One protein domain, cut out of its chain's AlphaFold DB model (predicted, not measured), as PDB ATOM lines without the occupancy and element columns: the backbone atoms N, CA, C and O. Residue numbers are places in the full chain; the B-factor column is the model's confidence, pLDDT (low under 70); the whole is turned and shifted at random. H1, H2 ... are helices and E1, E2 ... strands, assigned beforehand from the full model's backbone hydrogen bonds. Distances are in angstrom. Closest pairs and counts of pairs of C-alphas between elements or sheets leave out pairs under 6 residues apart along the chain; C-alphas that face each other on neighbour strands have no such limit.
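What this domain is: This is residues 3 to 113 and 595 to 649 of the 649 residues of an uncharacterized protein of Prolixibacteraceae bacterium (UniProt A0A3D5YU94). One long, strongly twisted antiparallel sheet of eleven strands runs the length of the domain and curls round one helix, H3; E5 and E6 bend sharply and fold back, bringing the first part of E6 to H3 across from E10 and E3. Two short helices, H1 and H2, are at its margins. The printed part has 166 residues, with three named helices and eleven named strands in the order E1 E2 E3 E4 H1 E5 E6 E7 H2 E8 H3 E9 E10 E11, and is mostly strand. It is compact, with a radius of gyration of the C-alphas of 17.3 A, and only just elongated, spanning 54 by 36 by 28 A.

Where its parts are: E10, residues 623 to 635, is 30.8 A long and bends by 80 degrees at residue 626. E11 is residues 639 to 648, 25.7 A, and ends at C-alpha 648, (431.066, 401.943, 352.352). E8 is residues 595 to 600 and E9 617 to 620. E3 is residues 18 to 24, 20.2 A, and E4 37 to 44, 20.5 A. E7 is residues 98 to 107, 28.1 A; E6 is 80 to 95, 34.5 A, bending by 80 degrees at residue 85; E5 is 68 to 77, 25.2 A. E1, residues 3 to 6, begins at C-alpha 3, (460.956, 388.129, 362.825), and E2 is residues 9 to 11. H1 is residues 49 to 52, H2 108 to 111 and H3 604 to 612, 12.1 A.

How they stand to each other: The sheet is branched at E10, with E3 and E9 on one side of it and E11 on the other. Its antiparallel neighbours include E10 and E11, N 631 to O 643 2.8 A; E8 and E11, N 598 to O 644 3.0 A; E9 and E10, a hairpin, N 618 to O 625 2.9 A; E3 and E10, N 21 to O 632 2.9 A; E3 and E4, a hairpin, N 20 to O 39 3.0 A; E4 and E7, N 43 to O 101 2.9 A. E5, E6 and E7 form a meander, each strand the antiparallel neighbour of the one before, with N 75 to O 83 2.9 A and N 88 to O 104 2.8 A; E9, E10 and E11 form another. E1 pairs with E5, N 5 to O 74 3.0 A, and with E2, an edge strand, N 6 to O 9 3.0 A. H3 is on the sheet; its closest C-alphas with E6 are those of Arg 608 and Leu 82, 6.4 A. H2 has a height over the sheet of 7.5 A and is only just over none of its strands, with two of its C-alphas on E6 and two on E7. H1 only grazes the sheet. In H3 every O i to N i+4 pair is within hydrogen-bond range; H1 and H2 are too short for one.

The domain as a whole: The C-alphas farthest apart, those of Gln 62 and Arg 621, are 57.4 A apart. Residues 114 to 594 are not printed, and C-alphas 113 and 595 are 29.5 A apart across the cut. The links E3 to E4 and H1 to E5 are long. The mean pLDDT of the printed part is 87.9; residues 59 to 66, 94 to 98 and 110 to 113 are under 70.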
ATOM      1  N   THR A   3     459.523 387.857 362.901       95.38
ATOM      2  CA  THR A   3     460.956 388.129 362.825       95.38
ATOM      3  C   THR A   3     461.149 389.612 362.559       95.38
ATOM      4  O   THR A   3     460.571 390.148 361.614       95.38
ATOM      5  N   LEU A   4     461.962 390.255 363.394       95.88
ATOM      6  CA  LEU A   4     462.412 391.628 363.193       95.88
ATOM      7  C   LEU A   4     463.864 391.582 362.731       95.88
ATOM      8  O   LEU A   4     464.675 390.859 363.319       95.88
ATOM      9  N   THR A   5     464.191 392.338 361.691       94.88
ATOM     10  CA  THR A   5     465.569 392.455 361.209       94.88
ATOM     11  C   THR A   5     465.949 393.908 361.016       94.88
ATOM     12  O   THR A   5     465.142 394.686 360.517       94.88
ATOM     13  N   LEU A   6     467.190 394.258 361.342       93.44
ATOM     14  CA  LEU A   6     467.791 395.538 360.976       93.44
ATOM     15  C   LEU A   6     469.004 395.259 360.092       93.44
ATOM     16  O   LEU A   6     469.924 394.575 360.527       93.44
ATOM     17  N   ASN A   7     469.008 395.760 358.855       89.00
ATOM     18  CA  ASN A   7     470.099 395.528 357.896       89.00
ATOM     19  C   ASN A   7     470.451 394.034 357.727       89.00
ATOM     20  O   ASN A   7     471.621 393.661 357.675       89.00
ATOM     21  N   ASN A   8     469.423 393.182 357.633       89.69
ATOM     22  CA  ASN A   8     469.504 391.714 357.564       89.69
ATOM     23  C   ASN A   8     469.991 390.996 358.840       89.69
ATOM     24  O   ASN A   8     470.072 389.768 358.841       89.69
ATOM     25  N   GLU A   9     470.267 391.709 359.933       92.88
ATOM     26  CA  GLU A   9     470.578 391.089 361.223       92.88
ATOM     27  C   GLU A   9     469.301 390.853 362.035       92.88
ATOM     28  O   GLU A   9     468.492 391.762 362.231       92.88
ATOM     29  N   VAL A  10     469.104 389.615 362.499       92.81
ATOM     30  CA  VAL A  10     467.919 389.209 363.269       92.81
ATOM     31  C   VAL A  10     467.996 389.751 364.689       92.81
ATOM     32  O   VAL A  10     468.975 389.529 365.400       92.81
ATOM     33  N   ILE A  11     466.918 390.399 365.125       93.50
ATOM     34  CA  ILE A  11     466.792 390.950 366.471       93.50
ATOM     35  C   ILE A  11     466.108 389.913 367.373       93.50
ATOM     36  O   ILE A  11     464.977 389.512 367.083       93.50
ATOM     37  N   PRO A  12     466.750 389.468 368.470       89.75
ATOM     38  CA  PRO A  12     466.131 388.535 369.406       89.75
ATOM     39  C   PRO A  12     464.895 389.148 370.073       89.75
ATOM     40  O   PRO A  12     464.976 390.237 370.646       89.75
ATOM     41  N   LEU A  13     463.768 388.431 370.042       91.31
ATOM     42  CA  LEU A  13     462.509 388.869 370.651       91.31
ATOM     43  C   LEU A  13     462.301 388.203 372.022       91.31
ATOM     44  O   LEU A  13     462.543 386.998 372.147       91.31
ATOM     45  N   PRO A  14     461.855 388.946 373.051       88.75
ATOM     46  CA  PRO A  14     461.550 388.378 374.361       88.75
ATOM     47  C   PRO A  14     460.295 387.497 374.316       88.75
ATOM     48  O   PRO A  14     459.428 387.660 373.461       88.75
ATOM     49  N   VAL A  15     460.168 386.567 375.266       86.19
ATOM     50  CA  VAL A  15     458.961 385.734 375.385       86.19
ATOM     51  C   VAL A  15     457.741 386.629 375.612       86.19
ATOM     52  O   VAL A  15     457.753 387.473 376.500       86.19
ATOM     53  N   GLY A  16     456.688 386.424 374.818       87.31
ATOM     54  CA  GLY A  16     455.459 387.215 374.902       87.31
ATOM     55  C   GLY A  16     455.497 388.552 374.157       87.31
ATOM     56  O   GLY A  16     454.558 389.324 374.305       87.31
ATOM     57  N   PHE A  17     456.535 388.822 373.353       93.38
ATOM     58  CA  PHE A  17     456.574 390.008 372.495       93.38
ATOM     59  C   PHE A  17     455.332 390.082 371.594       93.38
ATOM     60  O   PHE A  17     454.997 389.115 370.896       93.38
ATOM     61  N   SER A  18     454.699 391.251 371.582       94.44
ATOM     62  CA  SER A  18     453.710 391.633 370.585       94.44
ATOM     63  C   SER A  18     453.974 393.050 370.101       94.44
ATOM     64  O   SER A  18     454.693 393.820 370.737       94.44
ATOM     65  N   MET A  19     453.420 393.377 368.942       95.44
ATOM     66  CA  MET A  19     453.458 394.729 368.410       95.44
ATOM     67  C   MET A  19     452.247 395.002 367.536       95.44
ATOM     68  O   MET A  19     451.692 394.080 366.940       95.44
ATOM     69  N   GLN A  20     451.873 396.267 367.399       96.19
ATOM     70  CA  GLN A  20     450.792 396.674 366.512       96.19
ATOM     71  C   GLN A  20     451.365 397.250 365.222       96.19
ATOM     72  O   GLN A  20     452.229 398.124 365.268       96.19
ATOM     73  N   LEU A  21     450.866 396.783 364.083       96.25
ATOM     74  CA  LEU A  21     451.093 397.402 362.782       96.25
ATOM     75  C   LEU A  21     449.830 398.111 362.324       96.25
ATOM     76  O   LEU A  21     448.744 397.545 362.425       96.25
ATOM     77  N   THR A  22     449.991 399.312 361.782       96.12
ATOM     78  CA  THR A  22     448.924 400.089 361.158       96.12
ATOM     79  C   THR A  22     449.339 400.475 359.745       96.12
ATOM     80  O   THR A  22     450.409 401.044 359.533       96.12
ATOM     81  N   TRP A  23     448.469 400.212 358.775       94.44
ATOM     82  CA  TRP A  23     448.604 400.627 357.383       94.44
ATOM     83  C   TRP A  23     447.489 401.606 357.038       94.44
ATOM     84  O   TRP A  23     446.350 401.444 357.477       94.44
ATOM     85  N   LYS A  24     447.812 402.623 356.239       93.62
ATOM     86  CA  LYS A  24     446.863 403.661 355.828       93.62
ATOM     87  C   LYS A  24     446.775 403.723 354.319       93.62
ATOM     88  O   LYS A  24     447.793 403.695 353.634       93.62
ATOM     89  N   SER A  25     445.556 403.825 353.812       94.06
ATOM     90  CA  SER A  25     445.319 403.889 352.379       94.06
ATOM     91  C   SER A  25     445.478 405.322 351.858       94.06
ATOM     92  O   SER A  25     444.745 406.214 352.297       94.06
ATOM     93  N   PRO A  26     446.353 405.579 350.866       92.12
ATOM     94  CA  PRO A  26     446.478 406.894 350.221       92.12
ATOM     95  C   PRO A  26     445.252 407.274 349.381       92.12
ATOM     96  O   PRO A  26     445.110 408.416 348.940       92.12
ATOM     97  N   VAL A  27     444.332 406.336 349.154       93.69
ATOM     98  CA  VAL A  27     443.075 406.592 348.445       93.69
ATOM     99  C   VAL A  27     442.163 407.542 349.226       93.69
ATOM    100  O   VAL A  27     441.433 408.311 348.605       93.69
ATOM    101  N   CYS A  28     442.242 407.544 350.556       92.69
ATOM    102  CA  CYS A  28     441.326 408.272 351.436       92.69
ATOM    103  C   CYS A  28     441.935 409.545 352.063       92.69
ATOM    104  O   CYS A  28     441.296 410.159 352.914       92.69
ATOM    105  N   ASP A  29     443.142 409.963 351.664       91.56
ATOM    106  CA  ASP A  29     443.810 411.159 352.201       91.56
ATOM    107  C   ASP A  29     444.103 412.181 351.086       91.56
ATOM    108  O   ASP A  29     444.660 411.847 350.036       91.56
ATOM    109  N   PHE A  30     443.701 413.432 351.325       94.12
ATOM    110  CA  PHE A  30     443.903 414.584 350.435       94.12
ATOM    111  C   PHE A  30     444.790 415.666 351.060       94.12
ATOM    112  O   PHE A  30     445.107 416.653 350.398       94.12
ATOM    113  N   GLN A  31     445.174 415.513 352.329       91.75
ATOM    114  CA  GLN A  31     445.928 416.515 353.086       91.75
ATOM    115  C   GLN A  31     447.406 416.151 353.201       91.75
ATOM    116  O   GLN A  31     448.247 417.035 353.344       91.75
ATOM    117  N   LYS A  32     447.732 414.858 353.141       88.62
ATOM    118  CA  LYS A  32     449.108 414.361 353.172       88.62
ATOM    119  C   LYS A  32     449.231 413.026 352.447       88.62
ATOM    120  O   LYS A  32     448.242 412.381 352.119       88.62
ATOM    121  N   ILE A  33     450.469 412.600 352.225       86.19
ATOM    122  CA  ILE A  33     450.769 411.226 351.823       86.19
ATOM    123  C   ILE A  33     450.766 410.393 353.116       86.19
ATOM    124  O   ILE A  33     451.619 410.633 353.977       86.19
ATOM    125  N   PRO A  34     449.791 409.492 353.333       86.44
ATOM    126  CA  PRO A  34     449.676 408.799 354.605       86.44
ATOM    127  C   PRO A  34     450.763 407.732 354.740       86.44
ATOM    128  O   PRO A  34     451.062 407.019 353.787       86.44
ATOM    129  N   SER A  35     451.322 407.613 355.941       84.75
ATOM    130  CA  SER A  35     452.314 406.601 356.298       84.75
ATOM    131  C   SER A  35     451.713 405.557 357.235       84.75
ATOM    132  O   SER A  35     450.981 405.899 358.174       84.75
ATOM    133  N   GLY A  36     452.053 404.295 357.008       87.69
ATOM    134  CA  GLY A  36     451.921 403.231 357.991       87.69
ATOM    135  C   GLY A  36     452.966 403.345 359.102       87.69
ATOM    136  O   GLY A  36     453.968 404.058 358.990       87.69
ATOM    137  N   TYR A  37     452.718 402.649 360.204       92.06
ATOM    138  CA  TYR A  37     453.623 402.630 361.346       92.06
ATOM    139  C   TYR A  37     453.489 401.347 362.163       92.06
ATOM    140  O   TYR A  37     452.476 400.650 362.108       92.06
ATOM    141  N   GLY A  38     454.521 401.060 362.953       91.31
ATOM    142  CA  GLY A  38     454.521 400.017 363.970       91.31
ATOM    143  C   GLY A  38     454.719 400.609 365.362       91.31
ATOM    144  O   GLY A  38     455.597 401.448 365.554       91.31
ATOM    145  N   LEU A  39     453.926 400.167 366.333       92.94
ATOM    146  CA  LEU A  39     454.001 400.588 367.735       92.94
ATOM    147  C   LEU A  39     454.153 399.380 368.664       92.94
ATOM    148  O   LEU A  39     453.892 398.242 368.276       92.94
ATOM    149  N   GLY A  40     454.560 399.642 369.907       86.88
ATOM    150  CA  GLY A  40     454.750 398.603 370.925       86.88
ATOM    151  C   GLY A  40     456.043 397.802 370.752       86.88
ATOM    152  O   GLY A  40     456.146 396.692 371.265       86.88
ATOM    153  N   ILE A  41     457.036 398.333 370.029       91.06
ATOM    154  CA  ILE A  41     458.327 397.664 369.858       91.06
ATOM    155  C   ILE A  41     459.168 397.910 371.112       91.06
ATOM    156  O   ILE A  41     459.859 398.919 371.212       91.06
ATOM    157  N   SER A  42     459.131 396.966 372.052       91.44
ATOM    158  CA  SER A  42     460.006 396.969 373.229       91.44
ATOM    159  C   SER A  42     461.094 395.905 373.083       91.44
ATOM    160  O   SER A  42     460.815 394.702 373.043       91.44
ATOM    161  N   LEU A  43     462.348 396.342 372.951       90.94
ATOM    162  CA  LEU A  43     463.496 395.458 372.731       90.94
ATOM    163  C   LEU A  43     464.399 395.426 373.968       90.94
ATOM    164  O   LEU A  43     464.789 396.484 374.458       90.94
ATOM    165  N   PRO A  44     464.805 394.245 374.465       89.75
ATOM    166  CA  PRO A  44     465.653 394.162 375.649       89.75
ATOM    167  C   PRO A  44     467.048 394.725 375.365       89.75
ATOM    168  O   PRO A  44     467.640 394.425 374.329       89.75
ATOM    169  N   ILE A  45     467.623 395.473 376.308       89.00
ATOM    170  CA  ILE A  45     469.015 395.931 376.230       89.00
ATOM    171  C   ILE A  45     469.938 394.809 376.709       89.00
ATOM    172  O   ILE A  45     470.076 394.565 377.910       89.00
ATOM    173  N   ASN A  46     470.611 394.140 375.777       87.62
ATOM    174  CA  ASN A  46     471.498 393.017 376.068       87.62
ATOM    175  C   ASN A  46     472.752 393.032 375.176       87.62
ATOM    176  O   ASN A  46     473.037 394.007 374.483       87.62
ATOM    177  N   GLU A  47     473.547 391.965 375.240       85.94
ATOM    178  CA  GLU A  47     474.805 391.838 374.491       85.94
ATOM    179  C   GLU A  47     474.614 391.785 372.964       85.94
ATOM    180  O   GLU A  47     475.564 392.067 372.240       85.94
ATOM    181  N   TYR A  48     473.401 391.500 372.477       86.44
ATOM    182  CA  TYR A  48     473.067 391.443 371.051       86.44
ATOM    183  C   TYR A  48     472.495 392.764 370.525       86.44
ATOM    184  O   TYR A  48     472.901 393.239 369.470       86.44
ATOM    185  N   THR A  49     471.569 393.386 371.258       87.62
ATOM    186  CA  THR A  49     470.899 394.621 370.811       87.62
ATOM    187  C   THR A  49     471.774 395.865 370.983       87.62
ATOM    188  O   THR A  49     471.689 396.785 370.172       87.62
ATOM    189  N   ARG A  50     472.669 395.900 371.984       87.38
ATOM    190  CA  ARG A  50     473.578 397.045 372.198       87.38
ATOM    191  C   ARG A  50     474.505 397.320 371.009       87.38
ATOM    192  O   ARG A  50     474.582 398.484 370.610       87.38
ATOM    193  N   PRO A  51     475.230 396.325 370.450       86.81
ATOM    194  CA  PRO A  51     476.056 396.548 369.266       86.81
ATOM    195  C   PRO A  51     475.227 396.971 368.053       86.81
ATOM    196  O   PRO A  51     475.624 397.906 367.364       86.81
ATOM    197  N   LEU A  52     474.065 396.338 367.851       88.25
ATOM    198  CA  LEU A  52     473.168 396.586 366.720       88.25
ATOM    199  C   LEU A  52     472.714 398.054 366.650       88.25
ATOM    200  O   LEU A  52     472.700 398.657 365.579       88.25
ATOM    201  N   PHE A  53     472.399 398.647 367.805       87.94
ATOM    202  CA  PHE A  53     471.975 400.044 367.914       87.94
ATOM    203  C   PHE A  53     473.108 401.006 368.316       87.94
ATOM    204  O   PHE A  53     472.868 402.163 368.631       87.94
ATOM    205  N   GLY A  54     474.369 400.570 368.369       85.62
ATOM    206  CA  GLY A  54     475.481 401.472 368.701       85.62
ATOM    207  C   GLY A  54     475.439 402.074 370.119       85.62
ATOM    208  O   GLY A  54     476.000 403.146 370.346       85.62
ATOM    209  N   ASN A  55     474.863 401.367 371.096       83.31
ATOM    210  CA  ASN A  55     474.725 401.773 372.508       83.31
ATOM    211  C   ASN A  55     473.957 403.109 372.735       83.31
ATOM    212  O   ASN A  55     474.523 404.041 373.329       83.31
ATOM    213  N   PRO A  56     472.676 403.221 372.323       77.44
ATOM    214  CA  PRO A  56     471.837 404.415 372.509       77.44
ATOM    215  C   PRO A  56     471.841 404.963 373.942       77.44
ATOM    216  O   PRO A  56     471.934 406.171 374.180       77.44
ATOM    217  N   GLU A  57     471.817 404.056 374.917       75.25
ATOM    218  CA  GLU A  57     471.678 404.341 376.341       75.25
ATOM    219  C   GLU A  57     472.857 405.136 376.920       75.25
ATOM    220  O   GLU A  57     472.716 405.814 377.940       75.25
ATOM    221  N   ARG A  58     474.028 405.092 376.268       72.25
ATOM    222  CA  ARG A  58     475.210 405.856 376.699       72.25
ATOM    223  C   ARG A  58     475.059 407.354 376.438       72.25
ATOM    224  O   ARG A  58     475.697 408.150 377.126       72.25
ATOM    225  N   PHE A  59     474.212 407.738 375.484       65.38
ATOM    226  CA  PHE A  59     474.038 409.123 375.041       65.38
ATOM    227  C   PHE A  59     472.761 409.777 375.587       65.38
ATOM    228  O   PHE A  59     472.704 411.006 375.680       65.38
ATOM    229  N   ALA A  60     471.787 408.977 376.036       58.41
ATOM    230  CA  ALA A  60     470.513 409.442 376.590       58.41
ATOM    231  C   ALA A  60     470.660 410.358 377.829       58.41
ATOM    232  O   ALA A  60     469.808 411.198 378.088       58.41
ATOM    233  N   LYS A  61     471.765 410.260 378.589       54.78
ATOM    234  CA  LYS A  61     472.028 411.138 379.751       54.78
ATOM    235  C   LYS A  61     472.550 412.539 379.395       54.78
ATOM    236  O   LYS A  61     472.624 413.380 380.286       54.78
ATOM    237  N   GLN A  62     472.961 412.789 378.149       52.28
ATOM    238  CA  GLN A  62     473.637 414.037 377.750       52.28
ATOM    239  C   GLN A  62     472.870 414.876 376.715       52.28
ATOM    240  O   GLN A  62     473.271 416.011 376.458       52.28
ATOM    241  N   ARG A  63     471.787 414.364 376.117       49.16
ATOM    242  CA  ARG A  63     470.995 415.081 375.104       49.16
ATOM    243  C   ARG A  63     469.505 414.972 375.405       49.16
ATOM    244  O   ARG A  63     468.995 413.871 375.551       49.16
ATOM    245  N   THR A  64     468.823 416.113 375.450       50.38
ATOM    246  CA  THR A  64     467.370 416.223 375.659       50.38
ATOM    247  C   THR A  64     466.533 415.787 374.449       50.38
ATOM    248  O   THR A  64     465.375 415.456 374.647       50.38
ATOM    249  N   ASP A  65     467.122 415.697 373.246       54.72
ATOM    250  CA  ASP A  65     466.435 415.337 371.988       54.72
ATOM    251  C   ASP A  65     467.164 414.210 371.218       54.72
ATOM    252  O   ASP A  65     467.553 414.369 370.058       54.72
ATOM    253  N   SER A  66     467.451 413.070 371.856       58.50
ATOM    254  CA  SER A  66     468.198 411.967 371.218       58.50
ATOM    255  C   SER A  66     467.303 410.933 370.527       58.50
ATOM    256  O   SER A  66     467.446 409.740 370.780       58.50
ATOM    257  N   VAL A  67     466.406 411.369 369.642       74.06
ATOM    258  CA  VAL A  67     465.677 410.443 368.763       74.06
ATOM    259  C   VAL A  67     466.681 409.804 367.801       74.06
ATOM    260  O   VAL A  67     467.282 410.491 366.969       74.06
ATOM    261  N   GLN A  68     466.902 408.496 367.927       83.94
ATOM    262  CA  GLN A  68     467.821 407.756 367.061       83.94
ATOM    263  C   GLN A  68     467.046 406.998 365.989       83.94
ATOM    264  O   GLN A  68     466.053 406.343 366.287       83.94
ATOM    265  N   LYS A  69     467.509 407.096 364.740       86.44
ATOM    266  CA  LYS A  69     466.834 406.546 363.563       86.44
ATOM    267  C   LYS A  69     467.710 405.485 362.901       86.44
ATOM    268  O   LYS A  69     468.873 405.757 362.602       86.44
ATOM    269  N   TYR A  70     467.133 404.318 362.645       88.25
ATOM    270  CA  TYR A  70     467.790 403.146 362.072       88.25
ATOM    271  C   TYR A  70     467.035 402.682 360.816       88.25
ATOM    272  O   TYR A  70     466.026 401.980 360.938       88.25
ATOM    273  N   PRO A  71     467.471 403.093 359.611       87.06
ATOM    274  CA  PRO A  71     466.860 402.641 358.364       87.06
ATOM    275  C   PRO A  71     467.164 401.164 358.086       87.06
ATOM    276  O   PRO A  71     468.122 400.611 358.625       87.06
ATOM    277  N   GLY A  72     466.360 400.540 357.219       87.19
ATOM    278  CA  GLY A  72     466.523 399.131 356.844       87.19
ATOM    279  C   GLY A  72     465.943 398.159 357.874       87.19
ATOM    280  O   GLY A  72     466.421 397.030 357.995       87.19
ATOM    281  N   PHE A  73     464.952 398.611 358.648       92.19
ATOM    282  CA  PHE A  73     464.217 397.767 359.579       92.19
ATOM    283  C   PHE A  73     463.066 397.068 358.857       92.19
ATOM    284  O   PHE A  73     462.278 397.717 358.170       92.19
ATOM    285  N   GLU A  74     462.950 395.756 359.034       94.69
ATOM    286  CA  GLU A  74     461.911 394.942 358.409       94.69
ATOM    287  C   GLU A  74     461.163 394.101 359.438       94.69
ATOM    288  O   GLU A  74     461.744 393.556 360.382       94.69
ATOM    289  N   ILE A  75     459.866 393.943 359.191       94.94
ATOM    290  CA  ILE A  75     458.966 393.106 359.971       94.94
ATOM    291  C   ILE A  75     458.445 392.006 359.069       94.94
ATOM    292  O   ILE A  75     457.742 392.259 358.083       94.94
ATOM    293  N   ARG A  76     458.782 390.768 359.424       95.44
ATOM    294  CA  ARG A  76     458.386 389.580 358.675       95.44
ATOM    295  C   ARG A  76     457.564 388.646 359.544       95.44
ATOM    296  O   ARG A  76     457.916 388.394 360.690       95.44
ATOM    297  N   PHE A  77     456.516 388.054 358.980       95.62
ATOM    298  CA  PHE A  77     455.797 386.956 359.620       95.62
ATOM    299  C   PHE A  77     455.877 385.708 358.748       95.62
ATOM    300  O   PHE A  77     455.434 385.697 357.603       95.62
ATOM    301  N   SER A  78     456.483 384.643 359.281       92.94
ATOM    302  CA  SER A  78     456.723 383.397 358.536       92.94
ATOM    303  C   SER A  78     457.472 383.638 357.213       92.94
ATOM    304  O   SER A  78     457.156 383.041 356.188       92.94
ATOM    305  N   GLY A  79     458.450 384.553 357.233       91.81
ATOM    306  CA  GLY A  79     459.267 384.942 356.075       91.81
ATOM    307  C   GLY A  79     458.642 385.997 355.151       91.81
ATOM    308  O   GLY A  79     459.365 386.616 354.368       91.81
ATOM    309  N   VAL A  80     457.336 386.255 355.264       93.44
ATOM    310  CA  VAL A  80     456.623 387.261 354.463       93.44
ATOM    311  C   VAL A  80     456.881 388.654 355.024       93.44
ATOM    312  O   VAL A  80     456.624 388.878 356.201       93.44
ATOM    313  N   LEU A  81     457.368 389.578 354.191       93.50
ATOM    314  CA  LEU A  81     457.526 390.989 354.550       93.50
ATOM    315  C   LEU A  81     456.152 391.651 354.685       93.50
ATOM    316  O   LEU A  81     455.366 391.609 353.744       93.50
ATOM    317  N   LEU A  82     455.877 392.229 355.854       93.44
ATOM    318  CA  LEU A  82     454.618 392.926 356.147       93.44
ATOM    319  C   LEU A  82     454.802 394.446 356.217       93.44
ATOM    320  O   LEU A  82     453.903 395.200 355.854       93.44
ATOM    321  N   MET A  83     455.961 394.902 356.691       92.94
ATOM    322  CA  MET A  83     456.312 396.319 356.739       92.94
ATOM    323  C   MET A  83     457.833 396.469 356.735       92.94
ATOM    324  O   MET A  83     458.544 395.669 357.346       92.94
ATOM    325  N   ALA A  84     458.321 397.500 356.058       91.44
ATOM    326  CA  ALA A  84     459.716 397.917 356.074       91.44
ATOM    327  C   ALA A  84     459.787 399.427 356.304       91.44
ATOM    328  O   ALA A  84     458.839 400.148 355.983       91.44
ATOM    329  N   GLY A  85     460.897 399.908 356.856       89.69
ATOM    330  CA  GLY A  85     461.100 401.335 357.060       89.69
ATOM    331  C   GLY A  85     462.244 401.652 358.011       89.69
ATOM    332  O   GLY A  85     463.314 401.039 357.955       89.69
ATOM    333  N   THR A  86     462.025 402.645 358.867       88.81
ATOM    334  CA  THR A  86     463.009 403.099 359.852       88.81
ATOM    335  C   THR A  86     462.505 402.908 361.259       88.81
ATOM    336  O   THR A  86     461.473 403.457 361.647       88.81
ATOM    337  N   LEU A  87     463.288 402.163 362.031       91.19
ATOM    338  CA  LEU A  87     463.093 402.049 363.460       91.19
ATOM    339  C   LEU A  87     463.554 403.344 364.127       91.19
ATOM    340  O   LEU A  87     464.673 403.815 363.902       91.19
ATOM    341  N   VAL A  88     462.697 403.904 364.958       89.75
ATOM    342  CA  VAL A  88     462.968 405.081 365.768       89.75
ATOM    343  C   VAL A  88     462.997 404.638 367.220       89.75
ATOM    344  O   VAL A  88     462.018 404.091 367.707       89.75
ATOM    345  N   ILE A  89     464.124 404.837 367.903       87.94
ATOM    346  CA  ILE A  89     464.208 404.606 369.350       87.94
ATOM    347  C   ILE A  89     463.810 405.909 370.037       87.94
ATOM    348  O   ILE A  89     464.552 406.895 369.987       87.94
ATOM    349  N   ASP A  90     462.632 405.889 370.652       80.56
ATOM    350  CA  ASP A  90     461.984 407.048 371.266       80.56
ATOM    351  C   ASP A  90     462.451 407.244 372.709       80.56
ATOM    352  O   ASP A  90     462.662 408.368 373.168       80.56
ATOM    353  N   ALA A  91     462.653 406.140 373.428       77.25
ATOM    354  CA  ALA A  91     463.102 406.174 374.807       77.25
ATOM    355  C   ALA A  91     463.938 404.947 375.169       77.25
ATOM    356  O   ALA A  91     463.882 403.885 374.553       77.25
ATOM    357  N   THR A  92     464.733 405.111 376.221       75.31
ATOM    358  CA  THR A  92     465.393 404.003 376.904       75.31
ATOM    359  C   THR A  92     464.816 403.918 378.306       75.31
ATOM    360  O   THR A  92     465.025 404.824 379.118       75.31
ATOM    361  N   THR A  93     464.083 402.850 378.595       70.00
ATOM    362  CA  THR A  93     463.504 402.624 379.919       70.00
ATOM    363  C   THR A  93     464.492 401.838 380.761       70.00
ATOM    364  O   THR A  93     464.897 400.736 380.399       70.00
ATOM    365  N   CYS A  94     464.881 402.412 381.899       60.34
ATOM    366  CA  CYS A  94     465.731 401.758 382.890       60.34
ATOM    367  C   CYS A  94     464.963 401.664 384.213       60.34
ATOM    368  O   CYS A  94     465.130 402.515 385.091       60.34
ATOM    369  N   SER A  95     464.091 400.665 384.356       51.25
ATOM    370  CA  SER A  95     463.327 400.429 385.588       51.25
ATOM    371  C   SER A  95     463.740 399.107 386.238       51.25
ATOM    372  O   SER A  95     463.269 398.035 385.863       51.25
ATOM    373  N   GLY A  96     464.604 399.167 387.254       60.31
ATOM    374  CA  GLY A  96     465.000 397.981 388.023       60.31
ATOM    375  C   GLY A  96     465.936 397.036 387.255       60.31
ATOM    376  O   GLY A  96     467.014 397.451 386.838       60.31
ATOM    377  N   THR A  97     465.564 395.754 387.143       53.78
ATOM    378  CA  THR A  97     466.370 394.681 386.517       53.78
ATOM    379  C   THR A  97     466.183 394.541 385.006       53.78
ATOM    380  O   THR A  97     466.958 393.822 384.380       53.78
ATOM    381  N   GLU A  98     465.195 395.212 384.412       66.19
ATOM    382  CA  GLU A  98     464.904 395.137 382.980       66.19
ATOM    383  C   GLU A  98     465.110 396.507 382.336       66.19
ATOM    384  O   GLU A  98     464.494 397.502 382.720       66.19
ATOM    385  N   ASN A  99     466.023 396.550 381.367       84.44
ATOM    386  CA  ASN A  99     466.252 397.724 380.542       84.44
ATOM    387  C   ASN A  99     465.745 397.419 379.129       84.44
ATOM    388  O   ASN A  99     466.105 396.374 378.575       84.44
ATOM    389  N   SER A 100     464.974 398.332 378.540       87.12
ATOM    390  CA  SER A 100     464.419 398.198 377.189       87.12
ATOM    391  C   SER A 100     464.674 399.438 376.328       87.12
ATOM    392  O   SER A 100     464.777 400.564 376.828       87.12
ATOM    393  N   TYR A 101     464.785 399.223 375.019       88.38
ATOM    394  CA  TYR A 101     464.599 400.261 374.013       88.38
ATOM    395  C   TYR A 101     463.121 400.278 373.629       88.38
ATOM    396  O   TYR A 101     462.614 399.273 373.129       88.38
ATOM    397  N   GLU A 102     462.458 401.409 373.853       90.38
ATOM    398  CA  GLU A 102     461.103 401.645 373.361       90.38
ATOM    399  C   GLU A 102     461.203 402.310 372.002       90.38
ATOM    400  O   GLU A 102     461.840 403.360 371.847       90.38
ATOM    401  N   ALA A 103     460.612 401.654 371.013       90.94
ATOM    402  CA  ALA A 103     460.748 402.038 369.632       90.94
ATOM    403  C   ALA A 103     459.411 402.042 368.894       90.94
ATOM    404  O   ALA A 103     458.441 401.359 369.241       90.94
ATOM    405  N   SER A 104     459.410 402.798 367.809       92.06
ATOM    406  CA  SER A 104     458.363 402.829 366.806       92.06
ATOM    407  C   SER A 104     458.969 402.557 365.431       92.06
ATOM    408  O   SER A 104     460.149 402.805 365.183       92.06
ATOM    409  N   LEU A 105     458.176 401.993 364.527       90.94
ATOM    410  CA  LEU A 105     458.537 401.865 363.122       90.94
ATOM    411  C   LEU A 105     457.766 402.913 362.334       90.94
ATOM    412  O   LEU A 105     456.545 402.987 362.430       90.94
ATOM    413  N   ILE A 106     458.479 403.667 361.513       87.62
ATOM    414  CA  ILE A 106     457.894 404.504 360.471       87.62
ATOM    415  C   ILE A 106     458.113 403.776 359.148       87.62
ATOM    416  O   ILE A 106     459.252 403.410 358.847       87.62
ATOM    417  N   ASP A 107     457.047 403.538 358.383       85.94
ATOM    418  CA  ASP A 107     457.136 402.813 357.115       85.94
ATOM    419  C   ASP A 107     457.950 403.562 356.040       85.94
ATOM    420  O   ASP A 107     458.447 404.676 356.239       85.94
ATOM    421  N   GLN A 108     458.082 402.947 354.866       75.06
ATOM    422  CA  GLN A 108     458.795 403.535 353.733       75.06
ATOM    423  C   GLN A 108     458.210 404.878 353.261       75.06
ATOM    424  O   GLN A 108     458.959 405.710 352.759       75.06
ATOM    425  N   VAL A 109     456.915 405.146 353.468       70.94
ATOM    426  CA  VAL A 109     456.264 406.416 353.091       70.94
ATOM    427  C   VAL A 109     456.575 407.525 354.080       70.94
ATOM    428  O   VAL A 109     456.886 408.649 353.685       70.94
ATOM    429  N   GLY A 110     456.567 407.214 355.372       59.88
ATOM    430  CA  GLY A 110     457.109 408.119 356.377       59.88
ATOM    431  C   GLY A 110     458.630 408.292 356.232       59.88
ATOM    432  O   GLY A 110     459.179 409.280 356.719       59.88
ATOM    433  N   MET A 111     459.295 407.393 355.491       52.03
ATOM    434  CA  MET A 111     460.721 407.409 355.137       52.03
ATOM    435  C   MET A 111     461.095 407.925 353.741       52.03
ATOM    436  O   MET A 111     462.265 408.264 353.561       52.03
ATOM    437  N   LEU A 112     460.122 408.241 352.870       60.53
ATOM    438  CA  LEU A 112     460.236 409.442 352.023       60.53
ATOM    439  C   LEU A 112     460.560 410.659 352.897       60.53
ATOM    440  O   LEU A 112     460.948 411.688 352.380       60.53
ATOM    441  N   GLY A 113     460.447 410.533 354.223       54.69
ATOM    442  CA  GLY A 113     461.105 411.354 355.204       54.69
ATOM    443  C   GLY A 113     460.391 412.677 355.253       54.69
ATOM    444  O   GLY A 113     460.264 413.367 354.251       54.69
ATOM    445  N   PRO A 595     431.274 406.010 357.076       97.56
ATOM    446  CA  PRO A 595     432.345 405.341 357.808       97.56
ATOM    447  C   PRO A 595     431.887 403.990 358.357       97.56
ATOM    448  O   PRO A 595     430.776 403.880 358.881       97.56
ATOM    449  N   VAL A 596     432.752 402.985 358.272       97.31
ATOM    450  CA  VAL A 596     432.534 401.652 358.841       97.31
ATOM    451  C   VAL A 596     433.800 401.114 359.494       97.31
ATOM    452  O   VAL A 596     434.907 401.447 359.067       97.31
ATOM    453  N   SER A 597     433.641 400.266 360.509       97.69
ATOM    454  CA  SER A 597     434.748 399.525 361.120       97.69
ATOM    455  C   SER A 597     434.359 398.095 361.481       97.69
ATOM    456  O   SER A 597     433.187 397.815 361.737       97.69
ATOM    457  N   GLY A 598     435.316 397.174 361.434       96.94
ATOM    458  CA  GLY A 598     435.047 395.766 361.689       96.94
ATOM    459  C   GLY A 598     436.305 394.918 361.821       96.94
ATOM    460  O   GLY A 598     437.387 395.311 361.384       96.94
ATOM    461  N   ASP A 599     436.117 393.738 362.404       97.88
ATOM    462  CA  ASP A 599     437.188 392.821 362.787       97.88
ATOM    463  C   ASP A 599     437.307 391.634 361.824       97.88
ATOM    464  O   ASP A 599     436.307 391.033 361.416       97.88
ATOM    465  N   PHE A 600     438.545 391.269 361.495       97.69
ATOM    466  CA  PHE A 600     438.879 390.221 360.536       97.69
ATOM    467  C   PHE A 600     439.946 389.264 361.077       97.69
ATOM    468  O   PHE A 600     440.927 389.687 361.690       97.69
ATOM    469  N   ASP A 601     439.801 387.972 360.783       96.88
ATOM    470  CA  ASP A 601     440.833 386.950 360.988       96.88
ATOM    471  C   ASP A 601     441.560 386.687 359.665       96.88
ATOM    472  O   ASP A 601     441.200 385.799 358.886       96.88
ATOM    473  N   LEU A 602     442.546 387.535 359.358       96.69
ATOM    474  CA  LEU A 602     443.290 387.463 358.103       96.69
ATOM    475  C   LEU A 602     444.498 386.523 358.247       96.69
ATOM    476  O   LEU A 602     445.466 386.865 358.935       96.69
ATOM    477  N   PRO A 603     444.536 385.377 357.540       95.00
ATOM    478  CA  PRO A 603     445.756 384.589 357.460       95.00
ATOM    479  C   PRO A 603     446.852 385.388 356.742       95.00
ATOM    480  O   PRO A 603     446.570 386.260 355.921       95.00
ATOM    481  N   VAL A 604     448.124 385.062 357.004       95.00
ATOM    482  CA  VAL A 604     449.289 385.846 356.538       95.00
ATOM    483  C   VAL A 604     449.278 386.167 355.037       95.00
ATOM    484  O   VAL A 604     449.680 387.253 354.630       95.00
ATOM    485  N   ASN A 605     448.807 385.242 354.199       94.81
ATOM    486  CA  ASN A 605     448.711 385.430 352.753       94.81
ATOM    487  C   ASN A 605     447.630 386.447 352.365       94.81
ATOM    488  O   ASN A 605     447.852 387.233 351.448       94.81
ATOM    489  N   MET A 606     446.488 386.442 353.057       96.44
ATOM    490  CA  MET A 606     445.428 387.422 352.832       96.44
ATOM    491  C   MET A 606     445.809 388.781 353.413       96.44
ATOM    492  O   MET A 606     445.631 389.787 352.741       96.44
ATOM    493  N   LEU A 607     446.416 388.814 354.603       96.12
ATOM    494  CA  LEU A 607     446.939 390.048 355.188       96.12
ATOM    495  C   LEU A 607     447.936 390.722 354.236       96.12
ATOM    496  O   LEU A 607     447.773 391.894 353.913       96.12
ATOM    497  N   ARG A 608     448.915 389.969 353.716       95.12
ATOM    498  CA  ARG A 608     449.862 390.475 352.712       95.12
ATOM    499  C   ARG A 608     449.145 391.007 351.472       95.12
ATOM    500  O   ARG A 608     449.462 392.097 351.018       95.12
ATOM    501  N   TYR A 609     448.179 390.258 350.939       96.19
ATOM    502  CA  TYR A 609     447.414 390.703 349.776       96.19
ATOM    503  C   TYR A 609     446.712 392.040 350.040       96.19
ATOM    504  O   TYR A 609     446.784 392.930 349.198       96.19
ATOM    505  N   VAL A 610     446.070 392.194 351.203       96.44
ATOM    506  CA  VAL A 610     445.377 393.434 351.576       96.44
ATOM    507  C   VAL A 610     446.362 394.588 351.764       96.44
ATOM    508  O   VAL A 610     446.049 395.693 351.343       96.44
ATOM    509  N   ILE A 611     447.558 394.352 352.318       93.69
ATOM    510  CA  ILE A 611     448.627 395.365 352.405       93.69
ATOM    511  C   ILE A 611     449.047 395.815 351.000       93.69
ATOM    512  O   ILE A 611     448.955 396.997 350.679       93.69
ATOM    513  N   ASP A 612     449.418 394.865 350.136       92.94
ATOM    514  CA  ASP A 612     449.900 395.136 348.774       92.94
ATOM    515  C   ASP A 612     448.806 395.766 347.883       92.94
ATOM    516  O   ASP A 612     449.096 396.364 346.847       92.94
ATOM    517  N   ASN A 613     447.536 395.675 348.291       95.19
ATOM    518  CA  ASN A 613     446.379 396.171 347.552       95.19
ATOM    519  C   ASN A 613     445.467 397.061 348.407       95.19
ATOM    520  O   ASN A 613     444.270 397.134 348.129       95.19
ATOM    521  N   ILE A 614     445.969 397.754 349.434       95.50
ATOM    522  CA  ILE A 614     445.111 398.487 350.395       95.50
ATOM    523  C   ILE A 614     444.249 399.574 349.727       95.50
ATOM    524  O   ILE A 614     443.181 399.936 350.213       95.50
ATOM    525  N   CYS A 615     444.692 400.050 348.562       95.25
ATOM    526  CA  CYS A 615     443.975 400.994 347.711       95.25
ATOM    527  C   CYS A 615     442.771 400.386 346.969       95.25
ATOM    528  O   CYS A 615     441.990 401.124 346.376       95.25
ATOM    529  N   SER A 616     442.638 399.061 346.932       96.19
ATOM    530  CA  SER A 616     441.594 398.365 346.178       96.19
ATOM    531  C   SER A 616     440.234 398.431 346.863       96.19
ATOM    532  O   SER A 616     440.113 398.718 348.054       96.19
ATOM    533  N   LYS A 617     439.190 398.119 346.092       96.62
ATOM    534  CA  LYS A 617     437.840 397.935 346.614       96.62
ATOM    535  C   LYS A 617     437.669 396.520 347.161       96.62
ATOM    536  O   LYS A 617     438.085 395.541 346.537       96.62
ATOM    537  N   TYR A 618     437.014 396.412 348.306       97.69
ATOM    538  CA  TYR A 618     436.737 395.152 348.987       97.69
ATOM    539  C   TYR A 618     435.236 394.974 349.179       97.69
ATOM    540  O   TYR A 618     434.472 395.928 349.047       97.69
ATOM    541  N   ARG A 619     434.793 393.753 349.470       96.81
ATOM    542  CA  ARG A 619     433.391 393.469 349.777       96.81
ATOM    543  C   ARG A 619     433.245 392.458 350.901       96.81
ATOM    544  O   ARG A 619     434.082 391.574 351.064       96.81
ATOM    545  N   THR A 620     432.127 392.567 351.599       95.81
ATOM    546  CA  THR A 620     431.561 391.523 352.457       95.81
ATOM    547  C   THR A 620     430.102 391.304 352.049       95.81
ATOM    548  O   THR A 620     429.598 391.962 351.129       95.81
ATOM    549  N   ARG A 621     429.366 390.419 352.727       92.44
ATOM    550  CA  ARG A 621     427.919 390.243 352.489       92.44
ATOM    551  C   ARG A 621     427.101 391.521 352.715       92.44
ATOM    552  O   ARG A 621     425.979 391.626 352.234       92.44
ATOM    553  N   GLU A 622     427.643 392.473 353.475       90.50
ATOM    554  CA  GLU A 622     426.967 393.712 353.873       90.50
ATOM    555  C   GLU A 622     427.243 394.891 352.925       90.50
ATOM    556  O   GLU A 622     426.727 395.990 353.154       90.50
ATOM    557  N   GLY A 623     428.046 394.685 351.876       93.12
ATOM    558  CA  GLY A 623     428.326 395.681 350.841       93.12
ATOM    559  C   GLY A 623     429.805 395.799 350.480       93.12
ATOM    560  O   GLY A 623     430.654 395.055 350.975       93.12
ATOM    561  N   GLU A 624     430.097 396.748 349.594       96.56
ATOM    562  CA  GLU A 624     431.460 397.098 349.194       96.56
ATOM    563  C   GLU A 624     432.035 398.192 350.104       96.56
ATOM    564  O   GLU A 624     431.299 399.027 350.637       96.56
ATOM    565  N   LEU A 625     433.355 398.196 350.275       96.62
ATOM    566  CA  LEU A 625     434.072 399.210 351.035       96.62
ATOM    567  C   LEU A 625     435.436 399.552 350.430       96.62
ATOM    568  O   LEU A 625     436.035 398.769 349.687       96.62
ATOM    569  N   LEU A 626     435.945 400.713 350.828       97.62
ATOM    570  CA  LEU A 626     437.338 401.113 350.675       97.62
ATOM    571  C   LEU A 626     437.976 401.224 352.052       97.62
ATOM    572  O   LEU A 626     437.398 401.830 352.955       97.62
ATOM    573  N   ILE A 627     439.164 400.644 352.204       97.69
ATOM    574  CA  ILE A 627     439.930 400.716 353.448       97.69
ATOM    575  C   ILE A 627     440.517 402.124 353.567       97.69
ATOM    576  O   ILE A 627     441.127 402.634 352.631       97.69
ATOM    577  N   GLU A 628     440.322 402.757 354.718       96.88
ATOM    578  CA  GLU A 628     441.015 403.982 355.123       96.88
ATOM    579  C   GLU A 628     442.255 403.619 355.945       96.88
ATOM    580  O   GLU A 628     443.357 404.099 355.676       96.88
ATOM    581  N   GLU A 629     442.078 402.722 356.911       97.00
ATOM    582  CA  GLU A 629     443.103 402.293 357.854       97.00
ATOM    583  C   GLU A 629     442.891 400.818 358.209       97.00
ATOM    584  O   GLU A 629     441.764 400.359 358.378       97.00
ATOM    585  N   MET A 630     443.982 400.074 358.341       96.88
ATOM    586  CA  MET A 630     443.984 398.690 358.802       96.88
ATOM    587  C   MET A 630     445.008 398.553 359.921       96.88
ATOM    588  O   MET A 630     446.138 399.005 359.758       96.88
ATOM    589  N   SER A 631     444.641 397.921 361.033       97.56
ATOM    590  CA  SER A 631     445.541 397.689 362.164       97.56
ATOM    591  C   SER A 631     445.496 396.239 362.629       97.56
ATOM    592  O   SER A 631     444.427 395.649 362.721       97.56
ATOM    593  N   CYS A 632     446.650 395.655 362.941       96.12
ATOM    594  CA  CYS A 632     446.761 394.266 363.379       96.12
ATOM    595  C   CYS A 632     447.823 394.128 364.473       96.12
ATOM    596  O   CYS A 632     448.920 394.678 364.351       96.12
ATOM    597  N   GLU A 633     447.511 393.374 365.528       95.94
ATOM    598  CA  GLU A 633     448.497 392.979 366.532       95.94
ATOM    599  C   GLU A 633     449.211 391.688 366.103       95.94
ATOM    600  O   GLU A 633     448.583 390.665 365.829       95.94
ATOM    601  N   LEU A 634     450.538 391.720 366.051       95.88
ATOM    602  CA  LEU A 634     451.382 390.573 365.741       95.88
ATOM    603  C   LEU A 634     452.012 390.029 367.017       95.88
ATOM    604  O   LEU A 634     452.685 390.759 367.739       95.88
ATOM    605  N   PHE A 635     451.860 388.727 367.241       95.62
ATOM    606  CA  PHE A 635     452.554 387.981 368.287       95.62
ATOM    607  C   PHE A 635     453.681 387.151 367.665       95.62
ATOM    608  O   PHE A 635     453.734 386.946 366.451       95.62
ATOM    609  N   ILE A 636     454.579 386.611 368.491       93.88
ATOM    610  CA  ILE A 636     455.681 385.759 368.010       93.88
ATOM    611  C   ILE A 636     455.180 384.584 367.157       93.88
ATOM    612  O   ILE A 636     455.762 384.268 366.115       93.88
ATOM    613  N   ASP A 637     454.113 383.923 367.587       93.31
ATOM    614  CA  ASP A 637     453.629 382.659 367.035       93.31
ATOM    615  C   ASP A 637     452.334 382.782 366.219       93.31
ATOM    616  O   ASP A 637     452.035 381.879 365.436       93.31
ATOM    617  N   ARG A 638     451.604 383.899 366.328       93.69
ATOM    618  CA  ARG A 638     450.310 384.110 365.658       93.69
ATOM    619  C   ARG A 638     450.087 385.554 365.201       93.69
ATOM    620  O   ARG A 638     450.696 386.486 365.719       93.69
ATOM    621  N   ILE A 639     449.165 385.714 364.259       95.56
ATOM    622  CA  ILE A 639     448.591 387.002 363.853       95.56
ATOM    623  C   ILE A 639     447.314 387.192 364.677       95.56
ATOM    624  O   ILE A 639     446.548 386.242 364.842       95.56
ATOM    625  N   GLY A 640     447.142 388.365 365.278       94.69
ATOM    626  CA  GLY A 640     445.937 388.732 366.012       94.69
ATOM    627  C   GLY A 640     444.793 389.142 365.087       94.69
ATOM    628  O   GLY A 640     444.902 389.108 363.862       94.69
ATOM    629  N   VAL A 641     443.687 389.569 365.691       96.44
ATOM    630  CA  VAL A 641     442.558 390.133 364.944       96.44
ATOM    631  C   VAL A 641     443.008 391.410 364.232       96.44
ATOM    632  O   VAL A 641     443.752 392.220 364.787       96.44
ATOM    633  N   THR A 642     442.584 391.557 362.981       97.56
ATOM    634  CA  THR A 642     442.819 392.752 362.173       97.56
ATOM    635  C   THR A 642     441.581 393.636 362.204       97.56
ATOM    636  O   THR A 642     440.524 393.232 361.730       97.56
ATOM    637  N   GLU A 643     441.722 394.849 362.721       97.94
ATOM    638  CA  GLU A 643     440.694 395.885 362.664       97.94
ATOM    639  C   GLU A 643     440.832 396.641 361.334       97.94
ATOM    640  O   GLU A 643     441.904 397.159 361.007       97.94
ATOM    641  N   ILE A 644     439.751 396.724 360.561       98.06
ATOM    642  CA  ILE A 644     439.676 397.526 359.336       98.06
ATOM    643  C   ILE A 644     438.688 398.666 359.555       98.06
ATOM    644  O   ILE A 644     437.524 398.431 359.876       98.06
ATOM    645  N   LYS A 645     439.143 399.896 359.304       98.12
ATOM    646  CA  LYS A 645     438.325 401.108 359.203       98.12
ATOM    647  C   LYS A 645     438.279 401.560 357.755       98.12
ATOM    648  O   LYS A 645     439.278 401.508 357.035       98.12
ATOM    649  N   GLY A 646     437.122 402.024 357.314       97.38
ATOM    650  CA  GLY A 646     436.942 402.424 355.932       97.38
ATOM    651  C   GLY A 646     435.628 403.130 355.674       97.38
ATOM    652  O   GLY A 646     434.954 403.604 356.586       97.38
ATOM    653  N   PHE A 647     435.255 403.175 354.401       97.62
ATOM    654  CA  PHE A 647     434.014 403.785 353.945       97.62
ATOM    655  C   PHE A 647     433.248 402.809 353.060       97.62
ATOM    656  O   PHE A 647     433.838 402.220 352.151       97.62
ATOM    657  N   LYS A 648     431.938 402.663 353.291       95.81
ATOM    658  CA  LYS A 648     431.066 401.943 352.352       95.81
ATOM    659  C   LYS A 648     430.956 402.705 351.035       95.81
ATOM    660  O   LYS A 648     430.802 403.928 351.055       95.81
ATOM    661  N   VAL A 649     431.042 401.957 349.935       91.81
ATOM    662  CA  VAL A 649     430.987 402.446 348.546       91.81
ATOM    663  C   VAL A 649     429.564 402.458 348.013       91.81
ATOM    664  O   VAL A 649     428.847 401.454 348.230       91.81
TER     665      VAL A 649